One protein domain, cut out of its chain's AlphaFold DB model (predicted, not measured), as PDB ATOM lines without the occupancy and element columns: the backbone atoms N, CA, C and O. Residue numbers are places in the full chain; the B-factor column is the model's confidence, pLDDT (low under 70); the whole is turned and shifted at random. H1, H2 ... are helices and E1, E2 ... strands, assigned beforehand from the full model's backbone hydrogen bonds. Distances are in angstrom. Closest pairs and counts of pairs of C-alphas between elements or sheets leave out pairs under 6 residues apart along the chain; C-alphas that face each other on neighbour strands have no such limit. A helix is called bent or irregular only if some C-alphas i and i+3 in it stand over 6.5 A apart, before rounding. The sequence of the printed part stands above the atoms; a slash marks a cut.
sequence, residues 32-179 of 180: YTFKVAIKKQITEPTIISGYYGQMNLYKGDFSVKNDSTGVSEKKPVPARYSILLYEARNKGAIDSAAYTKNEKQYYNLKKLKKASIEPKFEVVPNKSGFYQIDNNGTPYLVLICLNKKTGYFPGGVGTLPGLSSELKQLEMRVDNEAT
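AT A GLANCE: This is residues 32 to 179 of the 180 residues of an uncharacterized protein of Roseivirga misakiensis (UniProt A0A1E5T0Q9). Two strongly twisted sheets lie partly face to face as a sandwich, E1, E5 to E8 and E10 to E12 in the larger and E2, E9, E13 and E14 in the smaller. E2 leads into a thin hairpin arm, E3 and E4, whose residues 66 to 71 stick out and lengthen the whole, while H1 packs on the larger sheet and H2 only grazes it. The printed part has 148 residues, in the order E1 to E5, H1, E6, E7, H2, E8 to E14; both sandwich sheets are branched and mixed, and the class is mostly strand. It is compact, with a radius of gyration of the C-alphas of 16.3 A, yet elongated, spanning 56 by 36 by 23 A.

HOW THE PARTS SIT: Start at E1, residues 34 to 37, parallel to E8, residues 121 to 124, with N 36 and O 122 at 2.8 A. On E8's other side find E5, residues 82 to 87, antiparallel, N 83 to O 123 being 2.8 A. On the other side of E5 from E8 is E10, residues 140 to 147, antiparallel to E5, with N 84 and O 143 at 2.8 A. On E10's other side are E11, residues 150 to 152, and E12, residues 158 to 160, both antiparallel to it, with N 144 to O 152 at 2.7 A and N 142 to O 158 at 2.8 A. E7, residues 104 to 108, is antiparallel to E11, with N 107 and O 151 at 2.9 A, and forms a hairpin with E6, residues 98 to 101, where N 99 and O 106 are 2.8 A apart. H1, residues 88 to 96, is on this sheet at a height of 7.7 A; it is irregular, C-alphas 89 and 92 being 7.6 A apart. H2, residues 109 to 114, only grazes the sheet; its closest C-alphas to E11 are those of Leu 109 and Thr 150, 5.6 A apart. Each O i to N i+4 pair is within hydrogen-bond range in H2, and 3 of 5 in H1. In the second sheet, E2, residues 50 to 61, has E9, residues 130 to 133, antiparallel on one side, N 51 to O 133 at 2.8 A, and E13, residues 167 to 169, parallel on the other, N 168 to O 50 at 2.8 A. E14, residues 172 to 179, is parallel to E2, with N 58 and O 174 at 2.8 A. The facing parts of this sandwich, two sheets face to face, are 10.5 A centre to centre. E3, residues 65 to 67, and E4, residues 70 to 72, form a hairpin, with N 70 and O 67 at 3.0 A.

IN THESE COORDINATES: Find C-alpha 34 at (110.244, 133.323, 80.916), where E1 begins. E2 runs 32.6 A from C-alpha 50, E5 16.2 A, H1 14.1 A and E10 20.2 A. E14 bends by 80 degrees at residue 176 and ends at C-alpha 179, (134.539, 154.955, 70.476).

THE WHOLE: The farthest C-alphas, of Tyr 32 and Ser 68, are 56.8 A apart. The printed part has no cut, and its long link is E1 to E2. Mean pLDDT of the printed part is 93.0; residues 67 to 70 and 72 are under 70.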
ATOM      1  N   TYR A  32     112.251 126.089  80.364       75.56
ATOM      2  CA  TYR A  32     111.302 127.195  80.408       75.56
ATOM      3  C   TYR A  32     112.080 128.508  80.418       75.56
ATOM      4  O   TYR A  32     112.735 128.828  81.412       75.56
ATOM      5  N   THR A  33     111.990 129.253  79.314       83.38
ATOM      6  CA  THR A  33     112.415 130.656  79.254       83.38
ATOM      7  C   THR A  33     111.210 131.538  79.555       83.38
ATOM      8  O   THR A  33     110.232 131.533  78.804       83.38
ATOM      9  N   PHE A  34     111.279 132.338  80.614       89.12
ATOM     10  CA  PHE A  34     110.244 133.323  80.916       89.12
ATOM     11  C   PHE A  34     110.542 134.634  80.192       89.12
ATOM     12  O   PHE A  34     111.592 135.245  80.394       89.12
ATOM     13  N   LYS A  35     109.614 135.077  79.343       92.62
ATOM     14  CA  LYS A  35     109.731 136.353  78.631       92.62
ATOM     15  C   LYS A  35     109.012 137.449  79.399       92.62
ATOM     16  O   LYS A  35     107.799 137.377  79.579       92.62
ATOM     17  N   VAL A  36     109.751 138.469  79.813       92.25
ATOM     18  CA  VAL A  36     109.244 139.584  80.614       92.25
ATOM     19  C   VAL A  36     109.376 140.862  79.799       92.25
ATOM     20  O   VAL A  36     110.473 141.367  79.585       92.25
ATOM     21  N   ALA A  37     108.253 141.387  79.312       92.62
ATOM     22  CA  ALA A  37     108.221 142.645  78.573       92.62
ATOM     23  C   ALA A  37     107.714 143.773  79.473       92.62
ATOM     24  O   ALA A  37     106.613 143.692  80.020       92.62
ATOM     25  N   ILE A  38     108.495 144.846  79.594       92.38
ATOM     26  CA  ILE A  38     108.120 145.990  80.426       92.38
ATOM     27  C   ILE A  38     107.160 146.902  79.660       92.38
ATOM     28  O   ILE A  38     107.414 147.305  78.518       92.38
ATOM     29  N   LYS A  39     106.024 147.235  80.286       90.38
ATOM     30  CA  LYS A  39     105.033 148.146  79.698       90.38
ATOM     31  C   LYS A  39     105.612 149.557  79.555       90.38
ATOM     32  O   LYS A  39     106.417 150.004  80.366       90.38
ATOM     33  N   LYS A  40     105.167 150.286  78.525       88.06
ATOM     34  CA  LYS A  40     105.655 151.642  78.203       88.06
ATOM     35  C   LYS A  40     105.438 152.642  79.348       88.06
ATOM     36  O   LYS A  40     106.233 153.556  79.492       88.06
ATOM     37  N   GLN A  41     104.355 152.487  80.101       90.06
ATOM     38  CA  GLN A  41     103.952 153.399  81.172       90.06
ATOM     39  C   GLN A  41     104.807 153.262  82.436       90.06
ATOM     40  O   GLN A  41     104.768 154.143  83.281       90.06
ATOM     41  N   ILE A  42     105.550 152.162  82.577       87.56
ATOM     42  CA  ILE A  42     106.410 151.939  83.737       87.56
ATOM     43  C   ILE A  42     107.706 152.715  83.508       87.56
ATOM     44  O   ILE A  42     108.481 152.364  82.619       87.56
ATOM     45  N   THR A  43     107.911 153.769  84.287       87.44
ATOM     46  CA  THR A  43     109.116 154.616  84.256       87.44
ATOM     47  C   THR A  43     109.951 154.507  85.528       87.44
ATOM     48  O   THR A  43     111.064 155.019  85.568       87.44
ATOM     49  N   GLU A  44     109.424 153.819  86.538       90.19
ATOM     50  CA  GLU A  44     110.024 153.608  87.852       90.19
ATOM     51  C   GLU A  44     109.932 152.122  88.227       90.19
ATOM     52  O   GLU A  44     109.053 151.412  87.718       90.19
ATOM     53  N   PRO A  45     110.842 151.614  89.077       92.25
ATOM     54  CA  PRO A  45     110.813 150.223  89.509       92.25
ATOM     55  C   PRO A  45     109.526 149.905  90.275       92.25
ATOM     56  O   PRO A  45     109.105 150.631  91.166       92.25
ATOM     57  N   THR A  46     108.918 148.775  89.927       93.19
ATOM     58  CA  THR A  46     107.714 148.224  90.584       93.19
ATOM     59  C   THR A  46     108.030 146.983  91.419       93.19
ATOM     60  O   THR A  46     107.135 146.367  91.991       93.19
ATOM     61  N   ILE A  47     109.308 146.611  91.469       92.06
ATOM     62  CA  ILE A  47     109.857 145.521  92.274       92.06
ATOM     63  C   ILE A  47     110.509 146.097  93.531       92.06
ATOM     64  O   ILE A  47     110.976 147.234  93.526       92.06
ATOM     65  N   ILE A  48     110.566 145.296  94.591       88.88
ATOM     66  CA  ILE A  48     111.151 145.688  95.883       88.88
ATOM     67  C   ILE A  48     112.580 145.157  96.082       88.88
ATOM     68  O   ILE A  48     113.294 145.630  96.961       88.88
ATOM     69  N   SER A  49     113.003 144.198  95.255       92.06
ATOM     70  CA  SER A  49     114.328 143.576  95.295       92.06
ATOM     71  C   SER A  49     114.820 143.253  93.888       92.06
ATOM     72  O   SER A  49     114.040 142.810  93.048       92.06
ATOM     73  N   GLY A  50     116.114 143.449  93.635       95.94
ATOM     74  CA  GLY A  50     116.756 143.138  92.360       95.94
ATOM     75  C   GLY A  50     117.390 144.357  91.697       95.94
ATOM     76  O   GLY A  50     117.925 145.239  92.366       95.94
ATOM     77  N   TYR A  51     117.352 144.404  90.366       97.50
ATOM     78  CA  TYR A  51     118.012 145.435  89.562       97.50
ATOM     79  C   TYR A  51     117.020 146.225  88.723       97.50
ATOM     80  O   TYR A  51     116.082 145.657  88.170       97.50
ATOM     81  N   TYR A  52     117.276 147.512  88.533       97.62
ATOM     82  CA  TYR A  52     116.541 148.347  87.583       97.62
ATOM     83  C   TYR A  52     117.458 149.399  86.969       97.62
ATOM     84  O   TYR A  52     118.520 149.693  87.510       97.62
ATOM     85  N   GLY A  53     117.045 149.981  85.850       97.56
ATOM     86  CA  GLY A  53     117.768 151.085  85.227       97.56
ATOM     87  C   GLY A  53     117.367 151.273  83.778       97.56
ATOM     88  O   GLY A  53     116.360 150.716  83.321       97.56
ATOM     89  N   GLN A  54     118.147 152.061  83.044       97.56
ATOM     90  CA  GLN A  54     117.975 152.235  81.611       97.56
ATOM     91  C   GLN A  54     119.058 151.487  80.835       97.56
ATOM     92  O   GLN A  54     120.226 151.393  81.216       97.56
ATOM     93  N   MET A  55     118.653 150.926  79.702       98.00
ATOM     94  CA  MET A  55     119.571 150.449  78.687       98.00
ATOM     95  C   MET A  55     119.799 151.555  77.664       98.00
ATOM     96  O   MET A  55     118.852 152.039  77.044       98.00
ATOM     97  N   ASN A  56     121.062 151.902  77.443       97.88
ATOM     98  CA  ASN A  56     121.476 152.982  76.560       97.88
ATOM     99  C   ASN A  56     122.435 152.477  75.474       97.88
ATOM    100  O   ASN A  56     123.387 151.745  75.750       97.88
ATOM    101  N   LEU A  57     122.179 152.876  74.229       97.12
ATOM    102  CA  LEU A  57     122.999 152.597  73.057       97.12
ATOM    103  C   LEU A  57     123.978 153.748  72.824       97.12
ATOM    104  O   LEU A  57     123.588 154.895  72.598       97.12
ATOM    105  N   TYR A  58     125.254 153.388  72.802       95.88
ATOM    106  CA  TYR A  58     126.374 154.226  72.422       95.88
ATOM    107  C   TYR A  58     126.844 153.749  71.043       95.88
ATOM    108  O   TYR A  58     127.366 152.646  70.887       95.88
ATOM    109  N   LYS A  59     126.611 154.566  70.015       93.75
ATOM    110  CA  LYS A  59     127.018 154.284  68.635       93.75
ATOM    111  C   LYS A  59     127.786 155.459  68.040       93.75
ATOM    112  O   LYS A  59     127.258 156.569  68.014       93.75
ATOM    113  N   GLY A  60     128.975 155.209  67.495       90.12
ATOM    114  CA  GLY A  60     129.863 156.223  66.919       90.12
ATOM    115  C   GLY A  60     130.791 156.870  67.948       90.12
ATOM    116  O   GLY A  60     131.037 156.296  69.002       90.12
ATOM    117  N   ASP A  61     131.283 158.060  67.617       88.19
ATOM    118  CA  ASP A  61     132.273 158.795  68.406       88.19
ATOM    119  C   ASP A  61     131.641 159.564  69.578       88.19
ATOM    120  O   ASP A  61     130.741 160.386  69.365       88.19
ATOM    121  N   PHE A  62     132.078 159.241  70.798       88.62
ATOM    122  CA  PHE A  62     131.714 159.893  72.061       88.62
ATOM    123  C   PHE A  62     132.877 160.691  72.667       88.62
ATOM    124  O   PHE A  62     132.721 161.207  73.773       88.62
ATOM    125  N   SER A  63     134.011 160.828  71.972       83.69
ATOM    126  CA  SER A  63     135.100 161.678  72.444       83.69
ATOM    127  C   SER A  63     134.633 163.128  72.560       83.69
ATOM    128  O   SER A  63     133.951 163.659  71.678       83.69
ATOM    129  N   VAL A  64     135.008 163.780  73.661       77.88
ATOM    130  CA  VAL A  64     134.695 165.193  73.894       77.88
ATOM    131  C   VAL A  64     135.426 166.037  72.854       77.88
ATOM    132  O   VAL A  64     136.657 166.046  72.806       77.88
ATOM    133  N   LYS A  65     134.673 166.768  72.027       76.00
ATOM    134  CA  LYS A  65     135.247 167.718  71.070       76.00
ATOM    135  C   LYS A  65     135.214 169.109  71.677       76.00
ATOM    136  O   LYS A  65     134.137 169.657  71.900       76.00
ATOM    137  N   ASN A  66     136.402 169.650  71.927       73.31
ATOM    138  CA  ASN A  66     136.604 171.064  72.209       73.31
ATOM    139  C   ASN A  66     136.975 171.754  70.902       73.31
ATOM    140  O   ASN A  66     138.115 171.647  70.447       73.31
ATOM    141  N   ASP A  67     136.012 172.436  70.296       69.75
ATOM    142  CA  ASP A  67     136.248 173.270  69.125       69.75
ATOM    143  C   ASP A  67     135.851 174.726  69.398       69.75
ATOM    144  O   ASP A  67     135.421 175.097  70.493       69.75
ATOM    145  N   SER A  68     136.034 175.581  68.392       68.75
ATOM    146  CA  SER A  68     135.757 177.019  68.459       68.75
ATOM    147  C   SER A  68     134.288 177.361  68.750       68.75
ATOM    148  O   SER A  68     133.981 178.528  68.976       68.75
ATOM    149  N   THR A  69     133.383 176.375  68.731       69.25
ATOM    150  CA  THR A  69     131.949 176.527  69.012       69.25
ATOM    151  C   THR A  69     131.545 176.035  70.406       69.25
ATOM    152  O   THR A  69     130.399 176.227  70.811       69.25
ATOM    153  N   GLY A  70     132.486 175.468  71.172       66.38
ATOM    154  CA  GLY A  70     132.287 174.996  72.542       66.38
ATOM    155  C   GLY A  70     132.582 173.505  72.719       66.38
ATOM    156  O   GLY A  70     133.233 172.869  71.891       66.38
ATOM    157  N   VAL A  71     132.107 172.948  73.838       71.19
ATOM    158  CA  VAL A  71     132.199 171.512  74.140       71.19
ATOM    159  C   VAL A  71     130.982 170.812  73.537       71.19
ATOM    160  O   VAL A  71     129.858 171.056  73.982       71.19
ATOM    161  N   SER A  72     131.174 169.942  72.542       65.81
ATOM    162  CA  SER A  72     130.089 169.092  72.032       65.81
ATOM    163  C   SER A  72     130.229 167.664  72.556       65.81
ATOM    164  O   SER A  72     131.242 166.997  72.346       65.81
ATOM    165  N   GLU A  73     129.197 167.195  73.264       74.50
ATOM    166  CA  GLU A  73     129.123 165.831  73.790       74.50
ATOM    167  C   GLU A  73     127.920 165.102  73.189       74.50
ATOM    168  O   GLU A  73     126.771 165.560  73.240       74.50
ATOM    169  N   LYS A  74     128.182 163.935  72.602       85.19
ATOM    170  CA  LYS A  74     127.136 163.078  72.058       85.19
ATOM    171  C   LYS A  74     126.394 162.385  73.196       85.19
ATOM    172  O   LYS A  74     126.991 161.670  73.992       85.19
ATOM    173  N   LYS A  75     125.067 162.523  73.234       89.56
ATOM    174  CA  LYS A  75     124.236 161.796  74.204       89.56
ATOM    175  C   LYS A  75     123.883 160.397  73.685       89.56
ATOM    176  O   LYS A  75     123.575 160.254  72.496       89.56
ATOM    177  N   PRO A  76     123.913 159.361  74.540       94.00
ATOM    178  CA  PRO A  76     123.429 158.041  74.162       94.00
ATOM    179  C   PRO A  76     121.909 158.058  73.968       94.00
ATOM    180  O   PRO A  76     121.212 158.953  74.448       94.00
ATOM    181  N   VAL A  77     121.394 157.054  73.261       95.75
ATOM    182  CA  VAL A  77     119.952 156.902  73.012       95.75
ATOM    183  C   VAL A  77     119.409 155.664  73.722       95.75
ATOM    184  O   VAL A  77     120.122 154.663  73.796       95.75
ATOM    185  N   PRO A  78     118.149 155.662  74.186       96.75
ATOM    186  CA  PRO A  78     117.559 154.471  74.782       96.75
ATOM    187  C   PRO A  78     117.593 153.256  73.849       96.75
ATOM    188  O   PRO A  78     117.248 153.349  72.667       96.75
ATOM    189  N   ALA A  79     117.969 152.097  74.386       96.81
ATOM    190  CA  ALA A  79     118.037 150.830  73.665       96.81
ATOM    191  C   ALA A  79     117.027 149.814  74.213       96.81
ATOM    192  O   ALA A  79     116.565 149.901  75.345       96.81
ATOM    193  N   ARG A  80     116.665 148.833  73.381       96.12
ATOM    194  CA  ARG A  80     115.592 147.862  73.677       96.12
ATOM    195  C   ARG A  80     116.000 146.418  73.406       96.12
ATOM    196  O   ARG A  80     115.152 145.578  73.113       96.12
ATOM    197  N   TYR A  81     117.299 146.152  73.422       98.00
ATOM    198  CA  TYR A  81     117.808 144.802  73.232       98.00
ATOM    199  C   TYR A  81     117.373 143.916  74.399       98.00
ATOM    200  O   TYR A  81     117.362 144.363  75.545       98.00
ATOM    201  N   SER A  82     117.008 142.663  74.117       98.06
ATOM    202  CA  SER A  82     116.638 141.728  75.179       98.06
ATOM    203  C   SER A  82     117.834 141.462  76.092       98.06
ATOM    204  O   SER A  82     118.933 141.171  75.617       98.06
ATOM    205  N   ILE A  83     117.606 141.494  77.396       98.50
ATOM    206  CA  ILE A  83     118.544 141.068  78.427       98.50
ATOM    207  C   ILE A  83     118.300 139.578  78.668       98.50
ATOM    208  O   ILE A  83     117.197 139.166  79.026       98.50
ATOM    209  N   LEU A  84     119.318 138.760  78.434       98.31
ATOM    210  CA  LEU A  84     119.278 137.312  78.596       98.31
ATOM    211  C   LEU A  84     119.938 136.943  79.923       98.31
ATOM    212  O   LEU A  84     121.129 137.200  80.103       98.31
ATOM    213  N   LEU A  85     119.173 136.327  80.826       98.00
ATOM    214  CA  LEU A  85     119.652 135.881  82.135       98.00
ATOM    215  C   LEU A  85     119.847 134.369  82.123       98.00
ATOM    216  O   LEU A  85     118.882 133.617  81.999       98.00
ATOM    217  N   TYR A  86     121.086 133.917  82.265       97.56
ATOM    218  CA  TYR A  86     121.442 132.505  82.354       97.56
ATOM    219  C   TYR A  86     121.814 132.147  83.787       97.56
ATOM    220  O   TYR A  86     122.421 132.940  84.501       97.56
ATOM    221  N   GLU A  87     121.491 130.933  84.216       94.94
ATOM    222  CA  GLU A  87     121.927 130.435  85.522       94.94
ATOM    223  C   GLU A  87     123.460 130.352  85.596       94.94
ATOM    224  O   GLU A  87     124.117 129.987  84.617       94.94
ATOM    225  N   ALA A  88     124.029 130.626  86.774       94.12
ATOM    226  CA  ALA A  88     125.479 130.668  86.993       94.12
ATOM    227  C   ALA A  88     126.222 129.391  86.547       94.12
ATOM    228  O   ALA A  88     127.339 129.468  86.033       94.12
ATOM    229  N   ARG A  89     125.579 128.217  86.652       94.06
ATOM    230  CA  ARG A  89     126.133 126.927  86.196       94.06
ATOM    231  C   ARG A  89     126.516 126.899  84.712       94.06
ATOM    232  O   ARG A  89     127.361 126.107  84.313       94.06
ATOM    233  N   ASN A  90     125.929 127.775  83.896       96.25
ATOM    234  CA  ASN A  90     126.167 127.819  82.455       96.25
ATOM    235  C   ASN A  90     127.414 128.628  82.068       96.25
ATOM    236  O   ASN A  90     127.694 128.751  80.875       96.25
ATOM    237  N   LYS A  91     128.177 129.164  83.036       96.19
ATOM    238  CA  LYS A  91     129.324 130.043  82.765       96.19
ATOM    239  C   LYS A  91     130.325 129.432  81.790       96.19
ATOM    240  O   LYS A  91     130.630 130.052  80.778       96.19
ATOM    241  N   GLY A  92     130.762 128.195  82.032       96.31
ATOM    242  CA  GLY A  92     131.731 127.526  81.157       96.31
ATOM    243  C   GLY A  92     131.226 127.362  79.719       96.31
ATOM    244  O   GLY A  92     131.968 127.584  78.764       96.31
ATOM    245  N   ALA A  93     129.940 127.048  79.543       96.25
ATOM    246  CA  ALA A  93     129.340 126.934  78.217       96.25
ATOM    247  C   ALA A  93     129.235 128.299  77.513       96.25
ATOM    248  O   ALA A  93     129.520 128.388  76.317       96.25
ATOM    249  N   ILE A  94     128.878 129.356  78.250       97.69
ATOM    250  CA  ILE A  94     128.815 130.734  77.741       97.69
ATOM    251  C   ILE A  94     130.197 131.220  77.316       97.69
ATOM    252  O   ILE A  94     130.349 131.663  76.178       97.69
ATOM    253  N   ASP A  95     131.204 131.052  78.168       96.81
ATOM    254  CA  ASP A  95     132.588 131.416  77.865       96.81
ATOM    255  C   ASP A  95     133.091 130.661  76.622       96.81
ATOM    256  O   ASP A  95     133.674 131.259  75.722       96.81
ATOM    257  N   SER A  96     132.760 129.371  76.479       96.94
ATOM    258  CA  SER A  96     133.124 128.582  75.287       96.94
ATOM    259  C   SER A  96     132.451 129.053  73.987       96.94
ATOM    260  O   SER A  96     132.854 128.661  72.885       96.94
ATOM    261  N   ALA A  97     131.376 129.839  74.085       97.81
ATOM    262  CA  ALA A  97     130.676 130.424  72.949       97.81
ATOM    263  C   ALA A  97     131.150 131.847  72.623       97.81
ATOM    264  O   ALA A  97     130.614 132.451  71.685       97.81
ATOM    265  N   ALA A  98     132.130 132.364  73.370       98.06
ATOM    266  CA  ALA A  98     132.724 133.663  73.129       98.06
ATOM    267  C   ALA A  98     133.520 133.692  71.814       98.06
ATOM    268  O   ALA A  98     134.098 132.695  71.379       98.06
ATOM    269  N   TYR A  99     133.539 134.854  71.172       98.06
ATOM    270  CA  TYR A  99     134.400 135.164  70.039       98.06
ATOM    271  C   TYR A  99     134.718 136.658  70.026       98.06
ATOM    272  O   TYR A  99     133.903 137.479  70.451       98.06
ATOM    273  N   THR A 100     135.882 137.021  69.501       97.12
ATOM    274  CA  THR A 100     136.317 138.420  69.423       97.12
ATOM    275  C   THR A 100     136.076 138.975  68.025       97.12
ATOM    276  O   THR A 100     136.327 138.305  67.024       97.12
ATOM    277  N   LYS A 101     135.580 140.211  67.944       95.00
ATOM    278  CA  LYS A 101     135.471 140.983  66.701       95.00
ATOM    279  C   LYS A 101     135.738 142.451  67.017       95.00
ATOM    280  O   LYS A 101     135.093 142.995  67.905       95.00
ATOM    281  N   ASN A 102     136.637 143.099  66.276       91.94
ATOM    282  CA  ASN A 102     137.019 144.500  66.509       91.94
ATOM    283  C   ASN A 102     137.379 144.751  67.988       91.94
ATOM    284  O   ASN A 102     136.783 145.619  68.618       91.94
ATOM    285  N   GLU A 103     138.240 143.897  68.557       91.69
ATOM    286  CA  GLU A 103     138.712 143.960  69.960       91.69
ATOM    287  C   GLU A 103     137.627 143.807  71.040       91.69
ATOM    288  O   GLU A 103     137.917 143.815  72.233       91.69
ATOM    289  N   LYS A 104     136.369 143.590  70.645       94.81
ATOM    290  CA  LYS A 104     135.243 143.382  71.556       94.81
ATOM    291  C   LYS A 104     134.848 141.915  71.593       94.81
ATOM    292  O   LYS A 104     134.832 141.227  70.569       94.81
ATOM    293  N   GLN A 105     134.494 141.451  72.786       97.25
ATOM    294  CA  GLN A 105     134.024 140.091  73.016       97.25
ATOM    295  C   GLN A 105     132.511 139.993  72.790       97.25
ATOM    296  O   GLN A 105     131.725 140.767  73.333       97.25
ATOM    297  N   TYR A 106     132.110 139.006  71.998       98.38
ATOM    298  CA  TYR A 106     130.726 138.666  71.685       98.38
ATOM    299  C   TYR A 106     130.471 137.191  71.974       98.38
ATOM    300  O   TYR A 106     131.403 136.419  72.172       98.38
ATOM    301  N   TYR A 107     129.204 136.786  71.945       98.56
ATOM    302  CA  TYR A 107     128.775 135.429  72.274       98.56
ATOM    303  C   TYR A 107     127.864 134.863  71.193       98.56
ATOM    304  O   TYR A 107     126.906 135.507  70.760       98.56
ATOM    305  N   ASN A 108     128.139 133.638  70.751       98.31
ATOM    306  CA  ASN A 108     127.348 132.971  69.725       98.31
ATOM    307  C   ASN A 108     126.105 132.302  70.336       98.31
ATOM    308  O   ASN A 108     126.139 131.147  70.763       98.31
ATOM    309  N   LEU A 109     124.973 133.008  70.310       98.06
ATOM    310  CA  LEU A 109     123.703 132.526  70.868       98.06
ATOM    311  C   LEU A 109     123.169 131.289  70.137       98.06
ATOM    312  O   LEU A 109     122.510 130.442  70.735       98.06
ATOM    313  N   LYS A 110     123.489 131.132  68.845       96.69
ATOM    314  CA  LYS A 110     123.109 129.930  68.088       96.69
ATOM    315  C   LYS A 110     123.878 128.702  68.583       96.69
ATOM    316  O   LYS A 110     123.307 127.614  68.606       96.69
ATOM    317  N   LYS A 111     125.151 128.860  68.965       96.88
ATOM    318  CA  LYS A 111     125.965 127.787  69.557       96.88
ATOM    319  C   LYS A 111     125.405 127.373  70.919       96.88
ATOM    320  O   LYS A 111     125.209 126.182  71.130       96.88
ATOM    321  N   LEU A 112     125.059 128.340  71.773       96.44
ATOM    322  CA  LEU A 112     124.429 128.075  73.074       96.44
ATOM    323  C   LEU A 112     123.108 127.322  72.928       96.44
ATOM    324  O   LEU A 112     122.943 126.256  73.515       96.44
ATOM    325  N   LYS A 113     122.229 127.789  72.037       93.56
ATOM    326  CA  LYS A 113     120.958 127.111  71.763       93.56
ATOM    327  C   LYS A 113     121.142 125.670  71.275       93.56
ATOM    328  O   LYS A 113     120.420 124.780  71.704       93.56
ATOM    329  N   LYS A 114     122.118 125.410  70.395       92.94
ATOM    330  CA  LYS A 114     122.440 124.043  69.937       92.94
ATOM    331  C   LYS A 114     122.955 123.144  71.062       92.94
ATOM    332  O   LYS A 114     122.726 121.943  71.016       92.94
ATOM    333  N   ALA A 115     123.637 123.721  72.046       92.12
ATOM    334  CA  ALA A 115     124.094 123.029  73.245       92.12
ATOM    335  C   ALA A 115     123.003 122.925  74.329       92.12
ATOM    336  O   ALA A 115     123.304 122.536  75.451       92.12
ATOM    337  N   SER A 116     121.746 123.269  74.011       92.31
ATOM    338  CA  SER A 116     120.630 123.309  74.965       92.31
ATOM    339  C   SER A 116     120.879 124.235  76.162       92.31
ATOM    340  O   SER A 116     120.386 124.002  77.261       92.31
ATOM    341  N   ILE A 117     121.654 125.301  75.948       94.12
ATOM    342  CA  ILE A 117     121.885 126.358  76.928       94.12
ATOM    343  C   ILE A 117     120.982 127.530  76.560       94.12
ATOM    344  O   ILE A 117     121.284 128.309  75.653       94.12
ATOM    345  N   GLU A 118     119.855 127.631  77.256       93.81
ATOM    346  CA  GLU A 118     118.870 128.697  77.080       93.81
ATOM    347  C   GLU A 118     118.847 129.632  78.302       93.81
ATOM    348  O   GLU A 118     119.183 129.207  79.415       93.81
ATOM    349  N   PRO A 119     118.499 130.918  78.120       96.25
ATOM    350  CA  PRO A 119     118.321 131.821  79.246       96.25
ATOM    351  C   PRO A 119     117.116 131.387  80.085       96.25
ATOM    352  O   PRO A 119     116.094 130.957  79.563       96.25
ATOM    353  N   LYS A 120     117.203 131.555  81.403       95.38
ATOM    354  CA  LYS A 120     116.061 131.378  82.303       95.38
ATOM    355  C   LYS A 120     115.023 132.480  82.091       95.38
ATOM    356  O   LYS A 120     113.823 132.207  82.081       95.38
ATOM    357  N   PHE A 121     115.499 133.708  81.889       96.31
ATOM    358  CA  PHE A 121     114.664 134.877  81.633       96.31
ATOM    359  C   PHE A 121     115.160 135.655  80.414       96.31
ATOM    360  O   PHE A 121     116.362 135.855  80.230       96.31
ATOM    361  N   GLU A 122     114.215 136.135  79.615       97.56
ATOM    362  CA  GLU A 122     114.433 137.138  78.577       97.56
ATOM    363  C   GLU A 122     113.664 138.402  78.977       97.56
ATOM    364  O   GLU A 122     112.434 138.435  78.895       97.56
ATOM    365  N   VAL A 123     114.376 139.438  79.422       97.81
ATOM    366  CA  VAL A 123     113.778 140.719  79.819       97.81
ATOM    367  C   VAL A 123     113.896 141.710  78.672       97.81
ATOM    368  O   VAL A 123     114.990 141.973  78.181       97.81
ATOM    369  N   VAL A 124     112.774 142.270  78.229       97.44
ATOM    370  CA  VAL A 124     112.719 143.231  77.124       97.44
ATOM    371  C   VAL A 124     112.447 144.627  77.688       97.44
ATOM    372  O   VAL A 124     111.333 144.866  78.176       97.44
ATOM    373  N   PRO A 125     113.419 145.559  77.602       97.69
ATOM    374  CA  PRO A 125     113.215 146.936  78.027       97.69
ATOM    375  C   PRO A 125     112.068 147.623  77.271       97.69
ATOM    376  O   PRO A 125     111.754 147.315  76.109       97.69
ATOM    377  N   ASN A 126     111.434 148.594  77.924       96.81
ATOM    378  CA  ASN A 126     110.346 149.362  77.325       96.81
ATOM    379  C   ASN A 126     110.866 150.374  76.271       96.81
ATOM    380  O   ASN A 126     112.024 150.341  75.861       96.81
ATOM    381  N   LYS A 127     110.012 151.285  75.779       94.81
ATOM    382  CA  LYS A 127     110.420 152.264  74.747       94.81
ATOM    383  C   LYS A 127     111.458 153.292  75.218       94.81
ATOM    384  O   LYS A 127     112.168 153.808  74.364       94.81
ATOM    385  N   SER A 128     111.539 153.580  76.515       95.81
ATOM    386  CA  SER A 128     112.556 154.464  77.098       95.81
ATOM    387  C   SER A 128     113.808 153.703  77.538       95.81
ATOM    388  O   SER A 128     114.640 154.267  78.234       95.81
ATOM    389  N   GLY A 129     113.935 152.423  77.171       96.69
ATOM    390  CA  GLY A 129     115.043 151.567  77.592       96.69
ATOM    391  C   GLY A 129     114.979 151.149  79.058       96.69
ATOM    392  O   GLY A 129     115.890 150.476  79.527       96.69
ATOM    393  N   PHE A 130     113.908 151.494  79.776       98.12
ATOM    394  CA  PHE A 130     113.744 151.114  81.170       98.12
ATOM    395  C   PHE A 130     113.508 149.607  81.296       98.12
ATOM    396  O   PHE A 130     112.710 149.019  80.551       98.12
ATOM    397  N   TYR A 131     114.193 148.998  82.258       97.69
ATOM    398  CA  TYR A 131     114.045 147.599  82.616       97.69
ATOM    399  C   TYR A 131     114.081 147.412  84.135       97.69
ATOM    400  O   TYR A 131     114.586 148.251  84.878       97.69
ATOM    401  N   GLN A 132     113.581 146.261  84.574       97.12
ATOM    402  CA  GLN A 132     113.736 145.779  85.940       97.12
ATOM    403  C   GLN A 132     113.875 144.251  85.930       97.12
ATOM    404  O   GLN A 132     113.315 143.579  85.059       97.12
ATOM    405  N   ILE A 133     114.638 143.712  86.873       96.31
ATOM    406  CA  ILE A 133     114.936 142.292  87.045       96.31
ATOM    407  C   ILE A 133     114.793 141.991  88.531       96.31
ATOM    408  O   ILE A 133     115.650 142.384  89.316       96.31
ATOM    409  N   ASP A 134     113.741 141.268  88.899       92.75
ATOM    410  CA  ASP A 134     113.669 140.623  90.206       92.75
ATOM    411  C   ASP A 134     114.405 139.288  90.109       92.75
ATOM    412  O   ASP A 134     114.023 138.410  89.330       92.75
ATOM    413  N   ASN A 135     115.510 139.166  90.838       90.25
ATOM    414  CA  ASN A 135     116.298 137.945  90.858       90.25
ATOM    415  C   ASN A 135     116.100 137.116  92.128       90.25
ATOM    416  O   ASN A 135     116.702 136.047  92.204       90.25
ATOM    417  N   ASN A 136     115.271 137.558  93.084       88.12
ATOM    418  CA  ASN A 136     114.908 136.832  94.306       88.12
ATOM    419  C   ASN A 136     116.095 136.089  94.960       88.12
ATOM    420  O   ASN A 136     116.069 134.872  95.157       88.12
ATOM    421  N   GLY A 137     117.207 136.793  95.185       90.25
ATOM    422  CA  GLY A 137     118.426 136.233  95.782       90.25
ATOM    423  C   GLY A 137     119.238 135.281  94.888       90.25
ATOM    424  O   GLY A 137     120.280 134.785  95.313       90.25
ATOM    425  N   THR A 138     118.824 135.034  93.646       93.25
ATOM    426  CA  THR A 138     119.500 134.123  92.713       93.25
ATOM    427  C   THR A 138     120.501 134.873  91.824       93.25
ATOM    428  O   THR A 138     120.129 135.846  91.162       93.25
ATOM    429  N   PRO A 139     121.771 134.435  91.751       95.38
ATOM    430  CA  PRO A 139     122.740 135.035  90.847       95.38
ATOM    431  C   PRO A 139     122.511 134.602  89.392       95.38
ATOM    432  O   PRO A 139     122.274 133.424  89.104       95.38
ATOM    433  N   TYR A 140     122.666 135.545  88.462       97.50
ATOM    434  CA  TYR A 140     122.544 135.301  87.024       97.50
ATOM    435  C   TYR A 140     123.759 135.800  86.247       97.50
ATOM    436  O   TYR A 140     124.389 136.795  86.591       97.50
ATOM    437  N   LEU A 141     124.052 135.115  85.147       98.19
ATOM    438  CA  LEU A 141     124.941 135.582  84.091       98.19
ATOM    439  C   LEU A 141     124.121 136.354  83.064       98.19
ATOM    440  O   LEU A 141     123.002 135.953  82.739       98.19
ATOM    441  N   VAL A 142     124.683 137.430  82.525       98.06
ATOM    442  CA  VAL A 142     123.946 138.371  81.680       98.06
ATOM    443  C   VAL A 142     124.617 138.568  80.340       98.06
ATOM    444  O   VAL A 142     125.813 138.844  80.256       98.06
ATOM    445  N   LEU A 143     123.803 138.484  79.292       98.44
ATOM    446  CA  LEU A 143     124.145 138.909  77.943       98.44
ATOM    447  C   LEU A 143     123.029 139.786  77.379       98.44
ATOM    448  O   LEU A 143     121.850 139.509  77.570       98.44
ATOM    449  N   ILE A 144     123.394 140.803  76.613       98.50
ATOM    450  CA  ILE A 144     122.489 141.624  75.816       98.50
ATOM    451  C   ILE A 144     122.382 140.994  74.423       98.50
ATOM    452  O   ILE A 144     123.380 140.792  73.729       98.50
ATOM    453  N   CYS A 145     121.167 140.655  74.005       98.19
ATOM    454  CA  CYS A 145     120.870 140.068  72.703       98.19
ATOM    455  C   CYS A 145     120.858 141.156  71.622       98.19
ATOM    456  O   CYS A 145     119.824 141.776  71.373       98.19
ATOM    457  N   LEU A 146     121.993 141.381  70.952       97.56
ATOM    458  CA  LEU A 146     122.076 142.342  69.844       97.56
ATOM    459  C   LEU A 146     121.233 141.893  68.645       97.56
ATOM    460  O   LEU A 146     120.653 142.705  67.927       97.56
ATOM    461  N   ASN A 147     121.183 140.581  68.411       96.38
ATOM    462  CA  ASN A 147     120.308 139.926  67.442       96.38
ATOM    463  C   ASN A 147     120.195 138.426  67.773       96.38
ATOM    464  O   ASN A 147     120.904 137.917  68.636       96.38
ATOM    465  N   LYS A 148     119.381 137.679  67.012       94.00
ATOM    466  CA  LYS A 148     119.124 136.234  67.222       94.00
ATOM    467  C   LYS A 148     120.375 135.334  67.306       94.00
ATOM    468  O   LYS A 148     120.249 134.180  67.705       94.00
ATOM    469  N   LYS A 149     121.548 135.793  66.859       97.12
ATOM    470  CA  LYS A 149     122.802 135.020  66.826       97.12
ATOM    471  C   LYS A 149     123.885 135.578  67.751       97.12
ATOM    472  O   LYS A 149     124.806 134.831  68.072       97.12
ATOM    473  N   THR A 150     123.790 136.838  68.160       98.19
ATOM    474  CA  THR A 150     124.890 137.559  68.809       98.19
ATOM    475  C   THR A 150     124.454 138.120  70.154       98.19
ATOM    476  O   THR A 150     123.570 138.973  70.223       98.19
ATOM    477  N   GLY A 151     125.121 137.652  71.205       98.31
ATOM    478  CA  GLY A 151     125.095 138.224  72.543       98.31
ATOM    479  C   GLY A 151     126.298 139.134  72.762       98.31
ATOM    480  O   GLY A 151     127.347 138.948  72.140       98.31
ATOM    481  N   TYR A 152     126.145 140.107  73.645       98.31
ATOM    482  CA  TYR A 152     127.170 141.083  73.986       98.31
ATOM    483  C   TYR A 152     126.998 141.544  75.428       98.31
ATOM    484  O   TYR A 152     125.873 141.664  75.896       98.31
ATOM    485  N   PHE A 153     128.086 141.826  76.128       97.44
ATOM    486  CA  PHE A 153     128.043 142.583  77.373       97.44
ATOM    487  C   PHE A 153     129.408 143.274  77.545       97.44
ATOM    488  O   PHE A 153     130.431 142.636  77.256       97.44
ATOM    489  N   PRO A 154     129.456 144.566  77.924       94.56
ATOM    490  CA  PRO A 154     130.721 145.287  78.053       94.56
ATOM    491  C   PRO A 154     131.667 144.591  79.041       94.56
ATOM    492  O   PRO A 154     131.275 144.272  80.159       94.56
ATOM    493  N   GLY A 155     132.913 144.341  78.628       91.44
ATOM    494  CA  GLY A 155     133.922 143.681  79.470       91.44
ATOM    495  C   GLY A 155     133.805 142.153  79.585       91.44
ATOM    496  O   GLY A 155     134.538 141.551  80.362       91.44
ATOM    497  N   GLY A 156     132.928 141.505  78.810       94.62
ATOM    498  CA  GLY A 156     132.707 140.058  78.883       94.62
ATOM    499  C   GLY A 156     131.375 139.720  79.549       94.62
ATOM    500  O   GLY A 156     130.517 140.580  79.674       94.62
ATOM    501  N   VAL A 157     131.142 138.451  79.899       96.00
ATOM    502  CA  VAL A 157     129.828 137.998  80.381       96.00
ATOM    503  C   VAL A 157     129.516 138.701  81.699       96.00
ATOM    504  O   VAL A 157     130.284 138.616  82.656       96.00
ATOM    505  N   GLY A 158     128.393 139.417  81.741       96.06
ATOM    506  CA  GLY A 158     127.977 140.137  82.936       96.06
ATOM    507  C   GLY A 158     127.581 139.166  84.042       96.06
ATOM    508  O   GLY A 158     127.126 138.056  83.772       96.06
ATOM    509  N   THR A 159     127.723 139.587  85.294       96.06
ATOM    510  CA  THR A 159     127.206 138.845  86.450       96.06
ATOM    511  C   THR A 159     126.320 139.770  87.270       96.06
ATOM    512  O   THR A 159     126.725 140.880  87.606       96.06
ATOM    513  N   LEU A 160     125.116 139.308  87.589       95.94
ATOM    514  CA  LEU A 160     124.208 139.930  88.544       95.94
ATOM    515  C   LEU A 160     124.186 139.073  89.810       95.94
ATOM    516  O   LEU A 160     123.608 137.982  89.783       95.94
ATOM    517  N   PRO A 161     124.830 139.521  90.900       94.94
ATOM    518  CA  PRO A 161     124.693 138.898  92.211       94.94
ATOM    519  C   PRO A 161     123.233 138.767  92.658       94.94
ATOM    520  O   PRO A 161     122.384 139.575  92.295       94.94
ATOM    521  N   GLY A 162     122.937 137.752  93.467       93.25
ATOM    522  CA  GLY A 162     121.618 137.579  94.076       93.25
ATOM    523  C   GLY A 162     121.277 138.717  95.041       93.25
ATOM    524  O   GLY A 162     122.060 138.966  95.953       93.25
ATOM    525  N   LEU A 163     120.121 139.371  94.873       92.69
ATOM    526  CA  LEU A 163     119.604 140.382  95.804       92.69
ATOM    527  C   LEU A 163     118.243 139.932  96.342       92.69
ATOM    528  O   LEU A 163     117.351 139.597  95.568       92.69
ATOM    529  N   SER A 164     118.087 139.889  97.664       84.06
ATOM    530  CA  SER A 164     116.867 139.412  98.339       84.06
ATOM    531  C   SER A 164     116.052 140.526  99.000       84.06
ATOM    532  O   SER A 164     114.837 140.405  99.083       84.06
ATOM    533  N   SER A 165     116.695 141.619  99.425       86.81
ATOM    534  CA  SER A 165     116.036 142.717 100.158       86.81
ATOM    535  C   SER A 165     116.550 144.103  99.757       86.81
ATOM    536  O   SER A 165     116.388 145.068 100.497       86.81
ATOM    537  N   GLU A 166     117.216 144.194  98.609       92.88
ATOM    538  CA  GLU A 166     117.802 145.433  98.106       92.88
ATOM    539  C   GLU A 166     117.382 145.640  96.657       92.88
ATOM    540  O   GLU A 166     117.392 144.702  95.854       92.88
ATOM    541  N   LEU A 167     117.050 146.885  96.330       94.44
ATOM    542  CA  LEU A 167     116.831 147.339  94.973       94.44
ATOM    543  C   LEU A 167     118.030 148.175  94.524       94.44
ATOM    544  O   LEU A 167     118.307 149.233  95.088       94.44
ATOM    545  N   LYS A 168     118.728 147.712  93.488       96.75
ATOM    546  CA  LYS A 168     119.950 148.343  92.994       96.75
ATOM    547  C   LYS A 168     119.755 148.948  91.613       96.75
ATOM    548  O   LYS A 168     119.348 148.265  90.670       96.75
ATOM    549  N   GLN A 169     120.120 150.219  91.475       97.00
ATOM    550  CA  GLN A 169     120.209 150.842  90.162       97.00
ATOM    551  C   GLN A 169     121.431 150.305  89.408       97.00
ATOM    552  O   GLN A 169     122.543 150.245  89.938       97.00
ATOM    553  N   LEU A 170     121.218 149.912  88.158       96.56
ATOM    554  CA  LEU A 170     122.237 149.457  87.230       96.56
ATOM    555  C   LEU A 170     121.890 149.994  85.845       96.56
ATOM    556  O   LEU A 170     120.895 149.597  85.255       96.56
ATOM    557  N   GLU A 171     122.719 150.878  85.307       96.75
ATOM    558  CA  GLU A 171     122.567 151.334  83.926       96.75
ATOM    559  C   GLU A 171     123.274 150.352  82.987       96.75
ATOM    560  O   GLU A 171     124.463 150.061  83.151       96.75
ATOM    561  N   MET A 172     122.556 149.830  81.991       97.12
ATOM    562  CA  MET A 172     123.137 148.935  80.989       97.12
ATOM    563  C   MET A 172     123.591 149.723  79.770       97.12
ATOM    564  O   MET A 172     122.854 150.528  79.201       97.12
ATOM    565  N   ARG A 173     124.810 149.440  79.320       95.94
ATOM    566  CA  ARG A 173     125.408 150.097  78.160       95.94
ATOM    567  C   ARG A 173     125.549 149.103  77.017       95.94
ATOM    568  O   ARG A 173     126.003 147.978  77.206       95.94
ATOM    569  N   VAL A 174     125.156 149.536  75.826       97.06
ATOM    570  CA  VAL A 174     125.419 148.850  74.562       97.06
ATOM    571  C   VAL A 174     126.343 149.747  73.765       97.06
ATOM    572  O   VAL A 174     125.900 150.691  73.127       97.06
ATOM    573  N   ASP A 175     127.637 149.492  73.854       95.56
ATOM    574  CA  ASP A 175     128.706 150.321  73.300       95.56
ATOM    575  C   ASP A 175     129.564 149.541  72.297       95.56
ATOM    576  O   ASP A 175     130.689 149.921  71.978       95.56
ATOM    577  N   ASN A 176     129.018 148.466  71.722       93.75
ATOM    578  CA  ASN A 176     129.708 147.608  70.762       93.75
ATOM    579  C   ASN A 176     130.155 148.358  69.485       93.75
ATOM    580  O   ASN A 176     131.143 147.971  68.863       93.75
ATOM    581  N   GLU A 177     129.507 149.476  69.153       92.81
ATOM    582  CA  GLU A 177     129.836 150.372  68.029       92.81
ATOM    583  C   GLU A 177     130.330 151.760  68.477       92.81
ATOM    584  O   GLU A 177     130.399 152.674  67.656       92.81
ATOM    585  N   ALA A 178     130.638 151.949  69.764       91.44
ATOM    586  CA  ALA A 178     131.166 153.212  70.275       91.44
ATOM    587  C   ALA A 178     132.698 153.275  70.235       91.44
ATOM    588  O   ALA A 178     133.370 152.247  70.407       91.44
ATOM    589  N   THR A 179     133.198 154.500  70.085       86.75
ATOM    590  CA  THR A 179     134.539 154.955  70.476       86.75
ATOM    591  C   THR A 179     134.375 156.057  71.524       86.75
ATOM    592  O   THR A 179     133.391 156.796  71.467       86.75
TER     593      THR A 179